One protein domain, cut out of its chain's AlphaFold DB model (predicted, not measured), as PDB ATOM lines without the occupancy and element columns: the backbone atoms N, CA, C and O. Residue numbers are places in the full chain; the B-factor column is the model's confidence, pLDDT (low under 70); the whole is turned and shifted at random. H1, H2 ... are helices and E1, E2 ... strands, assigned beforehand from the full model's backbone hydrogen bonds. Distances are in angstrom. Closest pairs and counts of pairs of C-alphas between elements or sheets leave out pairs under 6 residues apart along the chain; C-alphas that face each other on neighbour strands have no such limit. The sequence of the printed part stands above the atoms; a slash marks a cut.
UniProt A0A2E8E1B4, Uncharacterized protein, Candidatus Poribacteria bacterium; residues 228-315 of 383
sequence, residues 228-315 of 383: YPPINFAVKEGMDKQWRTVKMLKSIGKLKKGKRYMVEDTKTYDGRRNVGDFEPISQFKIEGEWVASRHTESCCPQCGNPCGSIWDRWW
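Overview. This is residues 228 to 315 of the 383 residues of an uncharacterized protein of Candidatus Poribacteria bacterium (UniProt A0A2E8E1B4). Two small antiparallel sheets, E3-E4-E5 and E2-E1-E6, meet at a corner where E2 runs on into E3 at 89 degrees; H1 crosses over E3, and H3 lies far out after a long loop. The printed part has 88 residues, with three named helices and six named strands in the order H1 H2 E1 E2 E3 E4 E5 E6 H3. The class is mixed, though under half of the residues are in named elements. The whole is compact and rounded, with a radius of gyration of the C-alphas of 11.5 A and spans of 28 by 28 by 25 A.

Arrangement. E3 (residues 265 to 268), E4 (281 to 286) and E5 (289 to 292) form a meander, each strand the antiparallel neighbour of the one before. N 267 and O 283 are 2.9 A apart, and N 286 and O 289 2.8 A, within hydrogen-bond range. H1 (231 to 236) is on this sheet at a height of 7.8 A, over E3 and across the strands at 65 degrees on the local plane; the closest C-alphas, Asn 232 and Thr 266, are 5.7 A apart. H1 touches H2 (241 to 244), with the C-alphas of Ile 231 and Arg 244 closest at 5.6 A. In the other sheet, inner strand E1 (245 to 248) is antiparallel to E2 (260 to 262), with N 261 and O 246 at 2.8 A, and to E6 (296 to 298), with N 247 and O 297 at 2.8 A. H1 and H2 only graze this sheet; H3 (310 to 315) is only just on it, with 5 pairs of C-alphas within 10 A, and also only grazes it. Every O i to N i+4 pair is within hydrogen-bond range in H1 and H3; H2 is too short for one.

Along the chain. H1 begins at C-alpha 231 (-35.163, 34.482, -42.070), and H3 ends at C-alpha 315 (-43.147, 22.647, -45.556). E4 measures 14.0 A, E3 10.6 A, E1 and E5 10.0 A each.

Size, cuts and confidence. The C-alphas farthest apart, Asp 270 and Cys 303, are 32.7 A apart. The printed part has no cut; the links E1 to E2, E3 to E4 and E6 to H3 are long. No printed residue is under 70 in pLDDT.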
ATOM      1  N   TYR A 228     -43.323  40.241 -40.783       98.50
ATOM      2  CA  TYR A 228     -41.862  40.334 -40.743       98.50
ATOM      3  C   TYR A 228     -41.236  39.676 -41.975       98.50
ATOM      4  O   TYR A 228     -41.811  38.732 -42.526       98.50
ATOM      5  N   PRO A 229     -40.040  40.116 -42.405       98.44
ATOM      6  CA  PRO A 229     -39.365  39.505 -43.541       98.44
ATOM      7  C   PRO A 229     -38.906  38.085 -43.186       98.44
ATOM      8  O   PRO A 229     -38.697  37.807 -41.999       98.44
ATOM      9  N   PRO A 230     -38.712  37.190 -44.165       98.38
ATOM     10  CA  PRO A 230     -38.248  35.830 -43.923       98.38
ATOM     11  C   PRO A 230     -36.827  35.803 -43.336       98.38
ATOM     12  O   PRO A 230     -36.089  36.796 -43.351       98.38
ATOM     13  N   ILE A 231     -36.439  34.652 -42.782       98.56
ATOM     14  CA  ILE A 231     -35.163  34.482 -42.070       98.56
ATOM     15  C   ILE A 231     -33.957  34.767 -42.973       98.56
ATOM     16  O   ILE A 231     -33.019  35.418 -42.523       98.56
ATOM     17  N   ASN A 232     -33.981  34.347 -44.239       98.38
ATOM     18  CA  ASN A 232     -32.886  34.594 -45.183       98.38
ATOM     19  C   ASN A 232     -32.632  36.086 -45.417       98.38
ATOM     20  O   ASN A 232     -31.479  36.509 -45.374       98.38
ATOM     21  N   PHE A 233     -33.688  36.896 -45.544       98.69
ATOM     22  CA  PHE A 233     -33.546  38.348 -45.615       98.69
ATOM     23  C   PHE A 233     -32.953  38.909 -44.321       98.69
ATOM     24  O   PHE A 233     -31.982  39.657 -44.361       98.69
ATOM     25  N   ALA A 234     -33.467  38.498 -43.158       98.69
ATOM     26  CA  ALA A 234     -32.942  38.962 -41.874       98.69
ATOM     27  C   ALA A 234     -31.458  38.596 -41.662       98.69
ATOM     28  O   ALA A 234     -30.719  39.357 -41.036       98.69
ATOM     29  N   VAL A 235     -31.020  37.442 -42.174       98.69
ATOM     30  CA  VAL A 235     -29.616  37.007 -42.164       98.69
ATOM     31  C   VAL A 235     -28.776  37.831 -43.137       98.69
ATOM     32  O   VAL A 235     -27.736  38.346 -42.730       98.69
ATOM     33  N   LYS A 236     -29.238  38.012 -44.379       98.50
ATOM     34  CA  LYS A 236     -28.562  38.822 -45.402       98.50
ATOM     35  C   LYS A 236     -28.339  40.262 -44.943       98.50
ATOM     36  O   LYS A 236     -27.229  40.769 -45.066       98.50
ATOM     37  N   GLU A 237     -29.358  40.874 -44.352       98.44
ATOM     38  CA  GLU A 237     -29.312  42.252 -43.853       98.44
ATOM     39  C   GLU A 237     -28.606  42.391 -42.494       98.44
ATOM     40  O   GLU A 237     -28.570  43.476 -41.918       98.44
ATOM     41  N   GLY A 238     -28.070  41.302 -41.926       97.94
ATOM     42  CA  GLY A 238     -27.353  41.351 -40.652       97.94
ATOM     43  C   GLY A 238     -28.213  41.843 -39.481       97.94
ATOM     44  O   GLY A 238     -27.694  42.465 -38.556       97.94
ATOM     45  N   MET A 239     -29.524  41.577 -39.505       98.06
ATOM     46  CA  MET A 239     -30.454  42.063 -38.483       98.06
ATOM     47  C   MET A 239     -30.127  41.509 -37.089       98.06
ATOM     48  O   MET A 239     -29.408  40.522 -36.926       98.06
ATOM     49  N   ASP A 240     -30.687  42.108 -36.039       96.69
ATOM     50  CA  ASP A 240     -30.438  41.640 -34.673       96.69
ATOM     51  C   ASP A 240     -30.834  40.165 -34.461       96.69
ATOM     52  O   ASP A 240     -31.675  39.607 -35.173       96.69
ATOM     53  N   LYS A 241     -30.269  39.541 -33.421       97.19
ATOM     54  CA  LYS A 241     -30.459  38.120 -33.078       97.19
ATOM     55  C   LYS A 241     -31.921  37.664 -33.125       97.19
ATOM     56  O   LYS A 241     -32.219  36.617 -33.697       97.19
ATOM     57  N   GLN A 242     -32.839  38.438 -32.551       97.38
ATOM     58  CA  GLN A 242     -34.255  38.081 -32.466       97.38
ATOM     59  C   GLN A 242     -34.953  38.018 -33.838       97.38
ATOM     60  O   GLN A 242     -35.888  37.243 -34.009       97.38
ATOM     61  N   TRP A 243     -34.448  38.731 -34.853       98.25
ATOM     62  CA  TRP A 243     -34.952  38.670 -36.235       98.25
ATOM     63  C   TRP A 243     -34.540  37.408 -36.977       98.25
ATOM     64  O   TRP A 243     -35.266  36.970 -37.870       98.25
ATOM     65  N   ARG A 244     -33.416  36.818 -36.563       98.38
ATOM     66  CA  ARG A 244     -32.808  35.605 -37.121       98.38
ATOM     67  C   ARG A 244     -33.039  34.376 -36.241       98.38
ATOM     68  O   ARG A 244     -32.311  33.396 -36.345       98.38
ATOM     69  N   THR A 245     -33.994  34.439 -35.315       98.38
ATOM     70  CA  THR A 245     -34.255  33.346 -34.372       98.38
ATOM     71  C   THR A 245     -35.319  32.395 -34.909       98.38
ATOM     72  O   THR A 245     -36.395  32.821 -35.334       98.38
ATOM     73  N   VAL A 246     -35.029  31.099 -34.813       98.50
ATOM     74  CA  VAL A 246     -35.952  30.003 -35.118       98.50
ATOM     75  C   VAL A 246     -36.038  29.037 -33.939       98.50
ATOM     76  O   VAL A 246     -35.130  28.963 -33.110       98.50
ATOM     77  N   LYS A 247     -37.130  28.285 -33.844       98.25
ATOM     78  CA  LYS A 247     -37.358  27.224 -32.861       98.25
ATOM     79  C   LYS A 247     -37.249  25.869 -33.549       98.25
ATOM     80  O   LYS A 247     -37.859  25.670 -34.589       98.25
ATOM     81  N   MET A 248     -36.519  24.917 -32.976       98.31
ATOM     82  CA  MET A 248     -36.430  23.576 -33.562       98.31
ATOM     83  C   MET A 248     -37.748  22.811 -33.399       98.31
ATOM     84  O   MET A 248     -38.248  22.654 -32.281       98.31
ATOM     85  N   LEU A 249     -38.265  22.263 -34.493       97.44
ATOM     86  CA  LEU A 249     -39.411  21.348 -34.521       97.44
ATOM     87  C   LEU A 249     -38.987  19.891 -34.296       97.44
ATOM     88  O   LEU A 249     -39.747  19.088 -33.744       97.44
ATOM     89  N   LYS A 250     -37.740  19.570 -34.654       95.44
ATOM     90  CA  LYS A 250     -37.122  18.248 -34.523       95.44
ATOM     91  C   LYS A 250     -35.718  18.372 -33.929       95.44
ATOM     92  O   LYS A 250     -35.009  19.331 -34.215       95.44
ATOM     93  N   SER A 251     -35.317  17.420 -33.085       96.75
ATOM     94  CA  SER A 251     -33.939  17.364 -32.583       96.75
ATOM     95  C   SER A 251     -33.006  16.848 -33.677       96.75
ATOM     96  O   SER A 251     -33.272  15.786 -34.237       96.75
ATOM     97  N   ILE A 252     -31.916  17.567 -33.943       95.94
ATOM     98  CA  ILE A 252     -30.898  17.231 -34.945       95.94
ATOM     99  C   ILE A 252     -29.533  17.447 -34.292       95.94
ATOM    100  O   ILE A 252     -29.212  18.562 -33.892       95.94
ATOM    101  N   GLY A 253     -28.767  16.370 -34.105       94.19
ATOM    102  CA  GLY A 253     -27.478  16.428 -33.409       94.19
ATOM    103  C   GLY A 253     -27.584  17.083 -32.022       94.19
ATOM    104  O   GLY A 253     -28.305  16.615 -31.123       94.19
ATOM    105  N   LYS A 254     -26.861  18.193 -31.842       95.75
ATOM    106  CA  LYS A 254     -26.882  18.983 -30.600       95.75
ATOM    107  C   LYS A 254     -28.098  19.907 -30.481       95.75
ATOM    108  O   LYS A 254     -28.462  20.271 -29.362       95.75
ATOM    109  N   LEU A 255     -28.767  20.228 -31.589       97.88
ATOM    110  CA  LEU A 255     -29.944  21.093 -31.614       97.88
ATOM    111  C   LEU A 255     -31.165  20.332 -31.090       97.88
ATOM    112  O   LEU A 255     -31.486  19.234 -31.551       97.88
ATOM    113  N   LYS A 256     -31.849  20.891 -30.089       98.19
ATOM    114  CA  LYS A 256     -32.933  20.207 -29.370       98.19
ATOM    115  C   LYS A 256     -34.295  20.770 -29.741       98.19
ATOM    116  O   LYS A 256     -34.493  21.984 -29.726       98.19
ATOM    117  N   LYS A 257     -35.256  19.875 -29.994       97.81
ATOM    118  CA  LYS A 257     -36.671  20.216 -30.201       97.81
ATOM    119  C   LYS A 257     -37.166  21.188 -29.121       97.81
ATOM    120  O   LYS A 257     -36.892  21.016 -27.935       97.81
ATOM    121  N   GLY A 258     -37.902  22.209 -29.544       97.44
ATOM    122  CA  GLY A 258     -38.488  23.236 -28.685       97.44
ATOM    123  C   GLY A 258     -37.527  24.344 -28.251       97.44
ATOM    124  O   GLY A 258     -37.994  25.381 -27.776       97.44
ATOM    125  N   LYS A 259     -36.209  24.177 -28.427       98.06
ATOM    126  CA  LYS A 259     -35.230  25.233 -28.147       98.06
ATOM    127  C   LYS A 259     -35.134  26.207 -29.319       98.06
ATOM    128  O   LYS A 259     -35.355  25.841 -30.473       98.06
ATOM    129  N   ARG A 260     -34.831  27.462 -28.983       98.12
ATOM    130  CA  ARG A 260     -34.642  28.555 -29.938       98.12
ATOM    131  C   ARG A 260     -33.160  28.757 -30.207       98.12
ATOM    132  O   ARG A 260     -32.372  28.776 -29.264       98.12
ATOM    133  N   TYR A 261     -32.820  28.972 -31.468       98.38
ATOM    134  CA  TYR A 261     -31.459  29.195 -31.927       98.38
ATOM    135  C   TYR A 261     -31.411  30.346 -32.925       98.38
ATOM    136  O   TYR A 261     -32.407  30.677 -33.567       98.38
ATOM    137  N   MET A 262     -30.239  30.966 -33.034       98.25
ATOM    138  CA  MET A 262     -29.978  31.989 -34.038       98.25
ATOM    139  C   MET A 262     -29.480  31.324 -35.319       98.25
ATOM    140  O   MET A 262     -28.599  30.469 -35.268       98.25
ATOM    141  N   VAL A 263     -30.018  31.755 -36.453       98.75
ATOM    142  CA  VAL A 263     -29.534  31.378 -37.776       98.75
ATOM    143  C   VAL A 263     -28.355  32.273 -38.158       98.75
ATOM    144  O   VAL A 263     -28.436  33.503 -38.114       98.75
ATOM    145  N   GLU A 264     -27.245  31.632 -38.502       98.50
ATOM    146  CA  GLU A 264     -25.977  32.257 -38.885       98.50
ATOM    147  C   GLU A 264     -25.884  32.467 -40.398       98.50
ATOM    148  O   GLU A 264     -25.292  33.441 -40.850       98.50
ATOM    149  N   ASP A 265     -26.458  31.541 -41.168       98.69
ATOM    150  CA  ASP A 265     -26.385  31.501 -42.627       98.69
ATOM    151  C   ASP A 265     -27.602  30.771 -43.204       98.69
ATOM    152  O   ASP A 265     -28.247  29.974 -42.517       98.69
ATOM    153  N   THR A 266     -27.906  31.013 -44.472       98.75
ATOM    154  CA  THR A 266     -29.036  30.400 -45.182       98.75
ATOM    155  C   THR A 266     -28.600  29.907 -46.548       98.75
ATOM    156  O   THR A 266     -27.703  30.493 -47.151       98.75
ATOM    157  N   LYS A 267     -29.229  28.838 -47.041       98.62
ATOM    158  CA  LYS A 267     -28.928  28.246 -48.345       98.62
ATOM    159  C   LYS A 267     -30.208  27.893 -49.101       98.62
ATOM    160  O   LYS A 267     -31.078  27.236 -48.536       98.62
ATOM    161  N   THR A 268     -30.323  28.319 -50.352       98.38
ATOM    162  CA  THR A 268     -31.395  27.936 -51.291       98.38
ATOM    163  C   THR A 268     -31.182  26.519 -51.836       98.38
ATOM    164  O   THR A 268     -30.158  25.882 -51.575       98.38
ATOM    165  N   TYR A 269     -32.143  25.997 -52.600       98.06
ATOM    166  CA  TYR A 269     -32.031  24.667 -53.218       98.06
ATOM    167  C   TYR A 269     -30.921  24.578 -54.286       98.06
ATOM    168  O   TYR A 269     -30.274  23.543 -54.402       98.06
ATOM    169  N   ASP A 270     -30.591  25.686 -54.960       97.12
ATOM    170  CA  ASP A 270     -29.453  25.779 -55.896       97.12
ATOM    171  C   ASP A 270     -28.101  26.079 -55.216       97.12
ATOM    172  O   ASP A 270     -27.083  26.247 -55.888       97.12
ATOM    173  N   GLY A 271     -28.067  26.170 -53.884       97.25
ATOM    174  CA  GLY A 271     -26.838  26.380 -53.124       97.25
ATOM    175  C   GLY A 271     -26.396  27.836 -52.944       97.25
ATOM    176  O   GLY A 271     -25.391  28.059 -52.255       97.25
ATOM    177  N   ARG A 272     -27.120  28.833 -53.480       97.38
ATOM    178  CA  ARG A 272     -26.859  30.251 -53.167       97.38
ATOM    179  C   ARG A 272     -27.016  30.499 -51.665       97.38
ATOM    180  O   ARG A 272     -27.848  29.891 -50.994       97.38
ATOM    181  N   ARG A 273     -26.201  31.409 -51.123       98.00
ATOM    182  CA  ARG A 273     -26.164  31.714 -49.685       98.00
ATOM    183  C   ARG A 273     -26.623  33.124 -49.380       98.00
ATOM    184  O   ARG A 273     -26.269  34.051 -50.105       98.00
ATOM    185  N   ASN A 274     -27.346  33.280 -48.271       96.69
ATOM    186  CA  ASN A 274     -27.804  34.576 -47.755       96.69
ATOM    187  C   ASN A 274     -28.464  35.431 -48.843       96.69
ATOM    188  O   ASN A 274     -28.148  36.609 -49.018       96.69
ATOM    189  N   VAL A 275     -29.361  34.815 -49.611       96.38
ATOM    190  CA  VAL A 275     -30.184  35.537 -50.580       96.38
ATOM    191  C   VAL A 275     -31.144  36.449 -49.812       96.38
ATOM    192  O   VAL A 275     -31.781  36.016 -48.854       96.38
ATOM    193  N   GLY A 276     -31.224  37.727 -50.190       95.31
ATOM    194  CA  GLY A 276     -32.171  38.681 -49.584       95.31
ATOM    195  C   GLY A 276     -33.573  38.595 -50.196       95.31
ATOM    196  O   GLY A 276     -34.544  39.168 -49.715       95.31
ATOM    197  N   ASP A 277     -33.685  37.872 -51.290       96.44
ATOM    198  CA  ASP A 277     -34.901  37.766 -52.058       96.44
ATOM    199  C   ASP A 277     -35.857  36.743 -51.413       96.44
ATOM    200  O   ASP A 277     -35.424  35.813 -50.734       96.44
ATOM    201  N   PHE A 278     -37.171  36.954 -51.516       97.75
ATOM    202  CA  PHE A 278     -38.157  36.124 -50.811       97.75
ATOM    203  C   PHE A 278     -38.389  34.842 -51.613       97.75
ATOM    204  O   PHE A 278     -39.091  34.863 -52.621       97.75
ATOM    205  N   GLU A 279     -37.728  33.753 -51.238       97.06
ATOM    206  CA  GLU A 279     -37.727  32.498 -51.996       97.06
ATOM    207  C   GLU A 279     -37.504  31.270 -51.091       97.06
ATOM    208  O   GLU A 279     -37.085  31.434 -49.938       97.06
ATOM    209  N   PRO A 280     -37.764  30.043 -51.586       97.69
ATOM    210  CA  PRO A 280     -37.533  28.806 -50.850       97.69
ATOM    211  C   PRO A 280     -36.091  28.647 -50.353       97.69
ATOM    212  O   PRO A 280     -35.126  28.688 -51.120       97.69
ATOM    213  N   ILE A 281     -35.949  28.377 -49.056       98.31
ATOM    214  CA  ILE A 281     -34.663  28.094 -48.410       98.31
ATOM    215  C   ILE A 281     -34.621  26.622 -48.028       98.31
ATOM    216  O   ILE A 281     -35.510  26.151 -47.324       98.31
ATOM    217  N   SER A 282     -33.579  25.907 -48.450       98.31
ATOM    218  CA  SER A 282     -33.392  24.485 -48.149       98.31
ATOM    219  C   SER A 282     -32.776  24.282 -46.764       98.31
ATOM    220  O   SER A 282     -33.194  23.406 -46.011       98.31
ATOM    221  N   GLN A 283     -31.793  25.107 -46.383       98.62
ATOM    222  CA  GLN A 283     -31.031  24.906 -45.149       98.62
ATOM    223  C   GLN A 283     -30.735  26.197 -44.387       98.62
ATOM    224  O   GLN A 283     -30.469  27.254 -44.963       98.62
ATOM    225  N   PHE A 284     -30.675  26.064 -43.064       98.75
ATOM    226  CA  PHE A 284     -30.166  27.066 -42.138       98.75
ATOM    227  C   PHE A 284     -28.890  26.561 -41.469       98.75
ATOM    228  O   PHE A 284     -28.800  25.394 -41.088       98.75
ATOM    229  N   LYS A 285     -27.903  27.442 -41.306       98.69
ATOM    230  CA  LYS A 285     -26.722  27.177 -40.484       98.69
ATOM    231  C   LYS A 285     -26.979  27.663 -39.064       98.69
ATOM    232  O   LYS A 285     -27.270  28.842 -38.866       98.69
ATOM    233  N   ILE A 286     -26.881  26.765 -38.092       98.56
ATOM    234  CA  ILE A 286     -27.167  27.023 -36.681       98.56
ATOM    235  C   ILE A 286     -26.048  26.409 -35.840       98.56
ATOM    236  O   ILE A 286     -25.815  25.204 -35.903       98.56
ATOM    237  N   GLU A 287     -25.351  27.233 -35.053       96.69
ATOM    238  CA  GLU A 287     -24.211  26.814 -34.228       96.69
ATOM    239  C   GLU A 287     -23.162  26.009 -35.023       96.69
ATOM    240  O   GLU A 287     -22.638  24.997 -34.548       96.69
ATOM    241  N   GLY A 288     -22.874  26.419 -36.259       95.50
ATOM    242  CA  GLY A 288     -21.952  25.707 -37.146       95.50
ATOM    243  C   GLY A 288     -22.536  24.523 -37.934       95.50
ATOM    244  O   GLY A 288     -21.893  24.102 -38.896       95.50
ATOM    245  N   GLU A 289     -23.730  24.020 -37.606       96.00
ATOM    246  CA  GLU A 289     -24.365  22.872 -38.276       96.00
ATOM    247  C   GLU A 289     -25.381  23.325 -39.334       96.00
ATOM    248  O   GLU A 289     -26.203  24.202 -39.079       96.00
ATOM    249  N   TRP A 290     -25.345  22.723 -40.528       97.88
ATOM    250  CA  TRP A 290     -26.385  22.915 -41.542       97.88
ATOM    251  C   TRP A 290     -27.549  21.968 -41.271       97.88
ATOM    252  O   TRP A 290     -27.373  20.751 -41.267       97.88
ATOM    253  N   VAL A 291     -28.740  22.528 -41.087       97.88
ATOM    254  CA  VAL A 291     -29.980  21.778 -40.885       97.88
ATOM    255  C   VAL A 291     -31.017  22.171 -41.921       97.88
ATOM    256  O   VAL A 291     -31.033  23.313 -42.379       97.88
ATOM    257  N   ALA A 292     -31.883  21.230 -42.292       98.06
ATOM    258  CA  ALA A 292     -32.987  21.514 -43.198       98.06
ATOM    259  C   ALA A 292     -33.913  22.571 -42.574       98.06
ATOM    260  O   ALA A 292     -34.277  22.466 -41.399       98.06
ATOM    261  N   SER A 293     -34.292  23.587 -43.349       98.00
ATOM    262  CA  SER A 293     -35.123  24.704 -42.876       98.00
ATOM    263  C   SER A 293     -36.465  24.212 -42.323       98.00
ATOM    264  O   SER A 293     -36.903  24.684 -41.273       98.00
ATOM    265  N   ARG A 294     -37.039  23.163 -42.931       97.50
ATOM    266  CA  ARG A 294     -38.262  22.482 -42.476       97.50
ATOM    267  C   ARG A 294     -38.208  21.957 -41.045       97.50
ATOM    268  O   ARG A 294     -39.242  21.721 -40.432       97.50
ATOM    269  N   HIS A 295     -37.025  21.739 -40.465       98.06
ATOM    270  CA  HIS A 295     -36.901  21.318 -39.061       98.06
ATOM    271  C   HIS A 295     -37.013  22.481 -38.076       98.06
ATOM    272  O   HIS A 295     -36.808  22.284 -36.875       98.06
ATOM    273  N   THR A 296     -37.346  23.677 -38.553       98.19
ATOM    274  CA  THR A 296     -37.394  24.900 -37.760       98.19
ATOM    275  C   THR A 296     -38.719  25.638 -37.933       98.19
ATOM    276  O   THR A 296     -39.413  25.484 -38.925       98.19
ATOM    277  N   GLU A 297     -39.070  26.448 -36.943       97.56
ATOM    278  CA  GLU A 297     -40.217  27.346 -36.951       97.56
ATOM    279  C   GLU A 297     -39.731  28.765 -36.670       97.56
ATOM    280  O   GLU A 297     -39.082  29.038 -35.654       97.56
ATOM    281  N   SER A 298     -40.051  29.687 -37.568       97.00
ATOM    282  CA  SER A 298     -39.731  31.100 -37.410       97.00
ATOM    283  C   SER A 298     -40.353  31.692 -36.138       97.00
ATOM    284  O   SER A 298     -41.510  31.432 -35.813       97.00
ATOM    285  N   CYS A 299     -39.597  32.528 -35.419       98.00
ATOM    286  CA  CYS A 299     -40.080  33.242 -34.233       98.00
ATOM    287  C   CYS A 299     -40.331  34.726 -34.536       98.00
ATOM    288  O   CYS A 299     -39.617  35.335 -35.337       98.00
ATOM    289  N   CYS A 300     -41.322  35.320 -33.869       98.06
ATOM    290  CA  CYS A 300     -41.606  36.748 -33.953       98.06
ATOM    291  C   CYS A 300     -40.447  37.537 -33.322       98.06
ATOM    292  O   CYS A 300     -40.095  37.273 -32.167       98.06
ATOM    293  N   PRO A 301     -39.872  38.534 -34.018       97.88
ATOM    294  CA  PRO A 301     -38.741  39.298 -33.503       97.88
ATOM    295  C   PRO A 301     -39.091  40.247 -32.358       97.88
ATOM    296  O   PRO A 301     -38.181  40.790 -31.751       97.88
ATOM    297  N   GLN A 302     -40.371  40.474 -32.064       97.31
ATOM    298  CA  GLN A 302     -40.790  41.373 -30.984       97.31
ATOM    299  C   GLN A 302     -41.295  40.611 -29.751       97.31
ATOM    300  O   GLN A 302     -41.092  41.077 -28.635       97.31
ATOM    301  N   CYS A 303     -41.920  39.437 -29.917       96.94
ATOM    302  CA  CYS A 303     -42.483  38.663 -28.797       96.94
ATOM    303  C   CYS A 303     -41.905  37.251 -28.621       96.94
ATOM    304  O   CYS A 303     -42.131  36.622 -27.593       96.94
ATOM    305  N   GLY A 304     -41.164  36.723 -29.600       96.62
ATOM    306  CA  GLY A 304     -40.596  35.372 -29.553       96.62
ATOM    307  C   GLY A 304     -41.600  34.229 -29.758       96.62
ATOM    308  O   GLY A 304     -41.184  33.065 -29.752       96.62
ATOM    309  N   ASN A 305     -42.891  34.522 -29.947       96.56
ATOM    310  CA  ASN A 305     -43.923  33.527 -30.270       96.56
ATOM    311  C   ASN A 305     -43.771  32.992 -31.707       96.56
ATOM    312  O   ASN A 305     -43.061  33.613 -32.507       96.56
ATOM    313  N   PRO A 306     -44.405  31.853 -32.045       95.25
ATOM    314  CA  PRO A 306     -44.429  31.332 -33.410       95.25
ATOM    315  C   PRO A 306     -44.856  32.384 -34.438       95.25
ATOM    316  O   PRO A 306     -45.787  33.159 -34.218       95.25
ATOM    317  N   CYS A 307     -44.141  32.426 -35.558       96.50
ATOM    318  CA  CYS A 307     -44.293  33.445 -36.590       96.50
ATOM    319  C   CYS A 307     -43.961  32.856 -37.965       96.50
ATOM    320  O   CYS A 307     -43.006  33.270 -38.622       96.50
ATOM    321  N   GLY A 308     -44.710  31.825 -38.353       95.31
ATOM    322  CA  GLY A 308     -44.551  31.150 -39.638       95.31
ATOM    323  C   GLY A 308     -45.136  31.939 -40.812       95.31
ATOM    324  O   GLY A 308     -45.982  32.821 -40.642       95.31
ATOM    325  N   SER A 309     -44.669  31.605 -42.005       96.44
ATOM    326  CA  SER A 309     -45.197  32.034 -43.300       96.44
ATOM    327  C   SER A 309     -46.187  31.004 -43.879       96.44
ATOM    328  O   SER A 309     -46.467  29.978 -43.247       96.44
ATOM    329  N   ILE A 310     -46.755  31.256 -45.068       93.69
ATOM    330  CA  ILE A 310     -47.558  30.230 -45.766       93.69
ATOM    331  C   ILE A 310     -46.657  29.072 -46.193       93.69
ATOM    332  O   ILE A 310     -47.061  27.922 -46.048       93.69
ATOM    333  N   TRP A 311     -45.435  29.359 -46.648       95.69
ATOM    334  CA  TRP A 311     -44.455  28.324 -46.961       95.69
ATOM    335  C   TRP A 311     -44.206  27.411 -45.752       95.69
ATOM    336  O   TRP A 311     -44.375  26.197 -45.839       95.69
ATOM    337  N   ASP A 312     -43.929  27.994 -44.582       95.31
ATOM    338  CA  ASP A 312     -43.682  27.234 -43.348       95.31
ATOM    339  C   ASP A 312     -44.873  26.337 -42.964       95.31
ATOM    340  O   ASP A 312     -44.679  25.229 -42.472       95.31
ATOM    341  N   ARG A 313     -46.116  26.779 -43.212       92.50
ATOM    342  CA  ARG A 313     -47.325  25.984 -42.925       92.50
ATOM    343  C   ARG A 313     -47.326  24.645 -43.662       92.50
ATOM    344  O   ARG A 313     -47.798  23.664 -43.097       92.50
ATOM    345  N   TRP A 314     -46.849  24.630 -44.903       93.06
ATOM    346  CA  TRP A 314     -46.886  23.444 -45.760       93.06
ATOM    347  C   TRP A 314     -45.599  22.635 -45.710       93.06
ATOM    348  O   TRP A 314     -45.656  21.429 -45.902       93.06
ATOM    349  N   TRP A 315     -44.461  23.277 -45.443       95.44
ATOM    350  CA  TRP A 315     -43.147  22.647 -45.556       95.44
ATOM    351  C   TRP A 315     -42.510  22.270 -44.225       95.44
ATOM    352  O   TRP A 315     -41.552  21.501 -44.216       95.44
TER     353      TRP A 315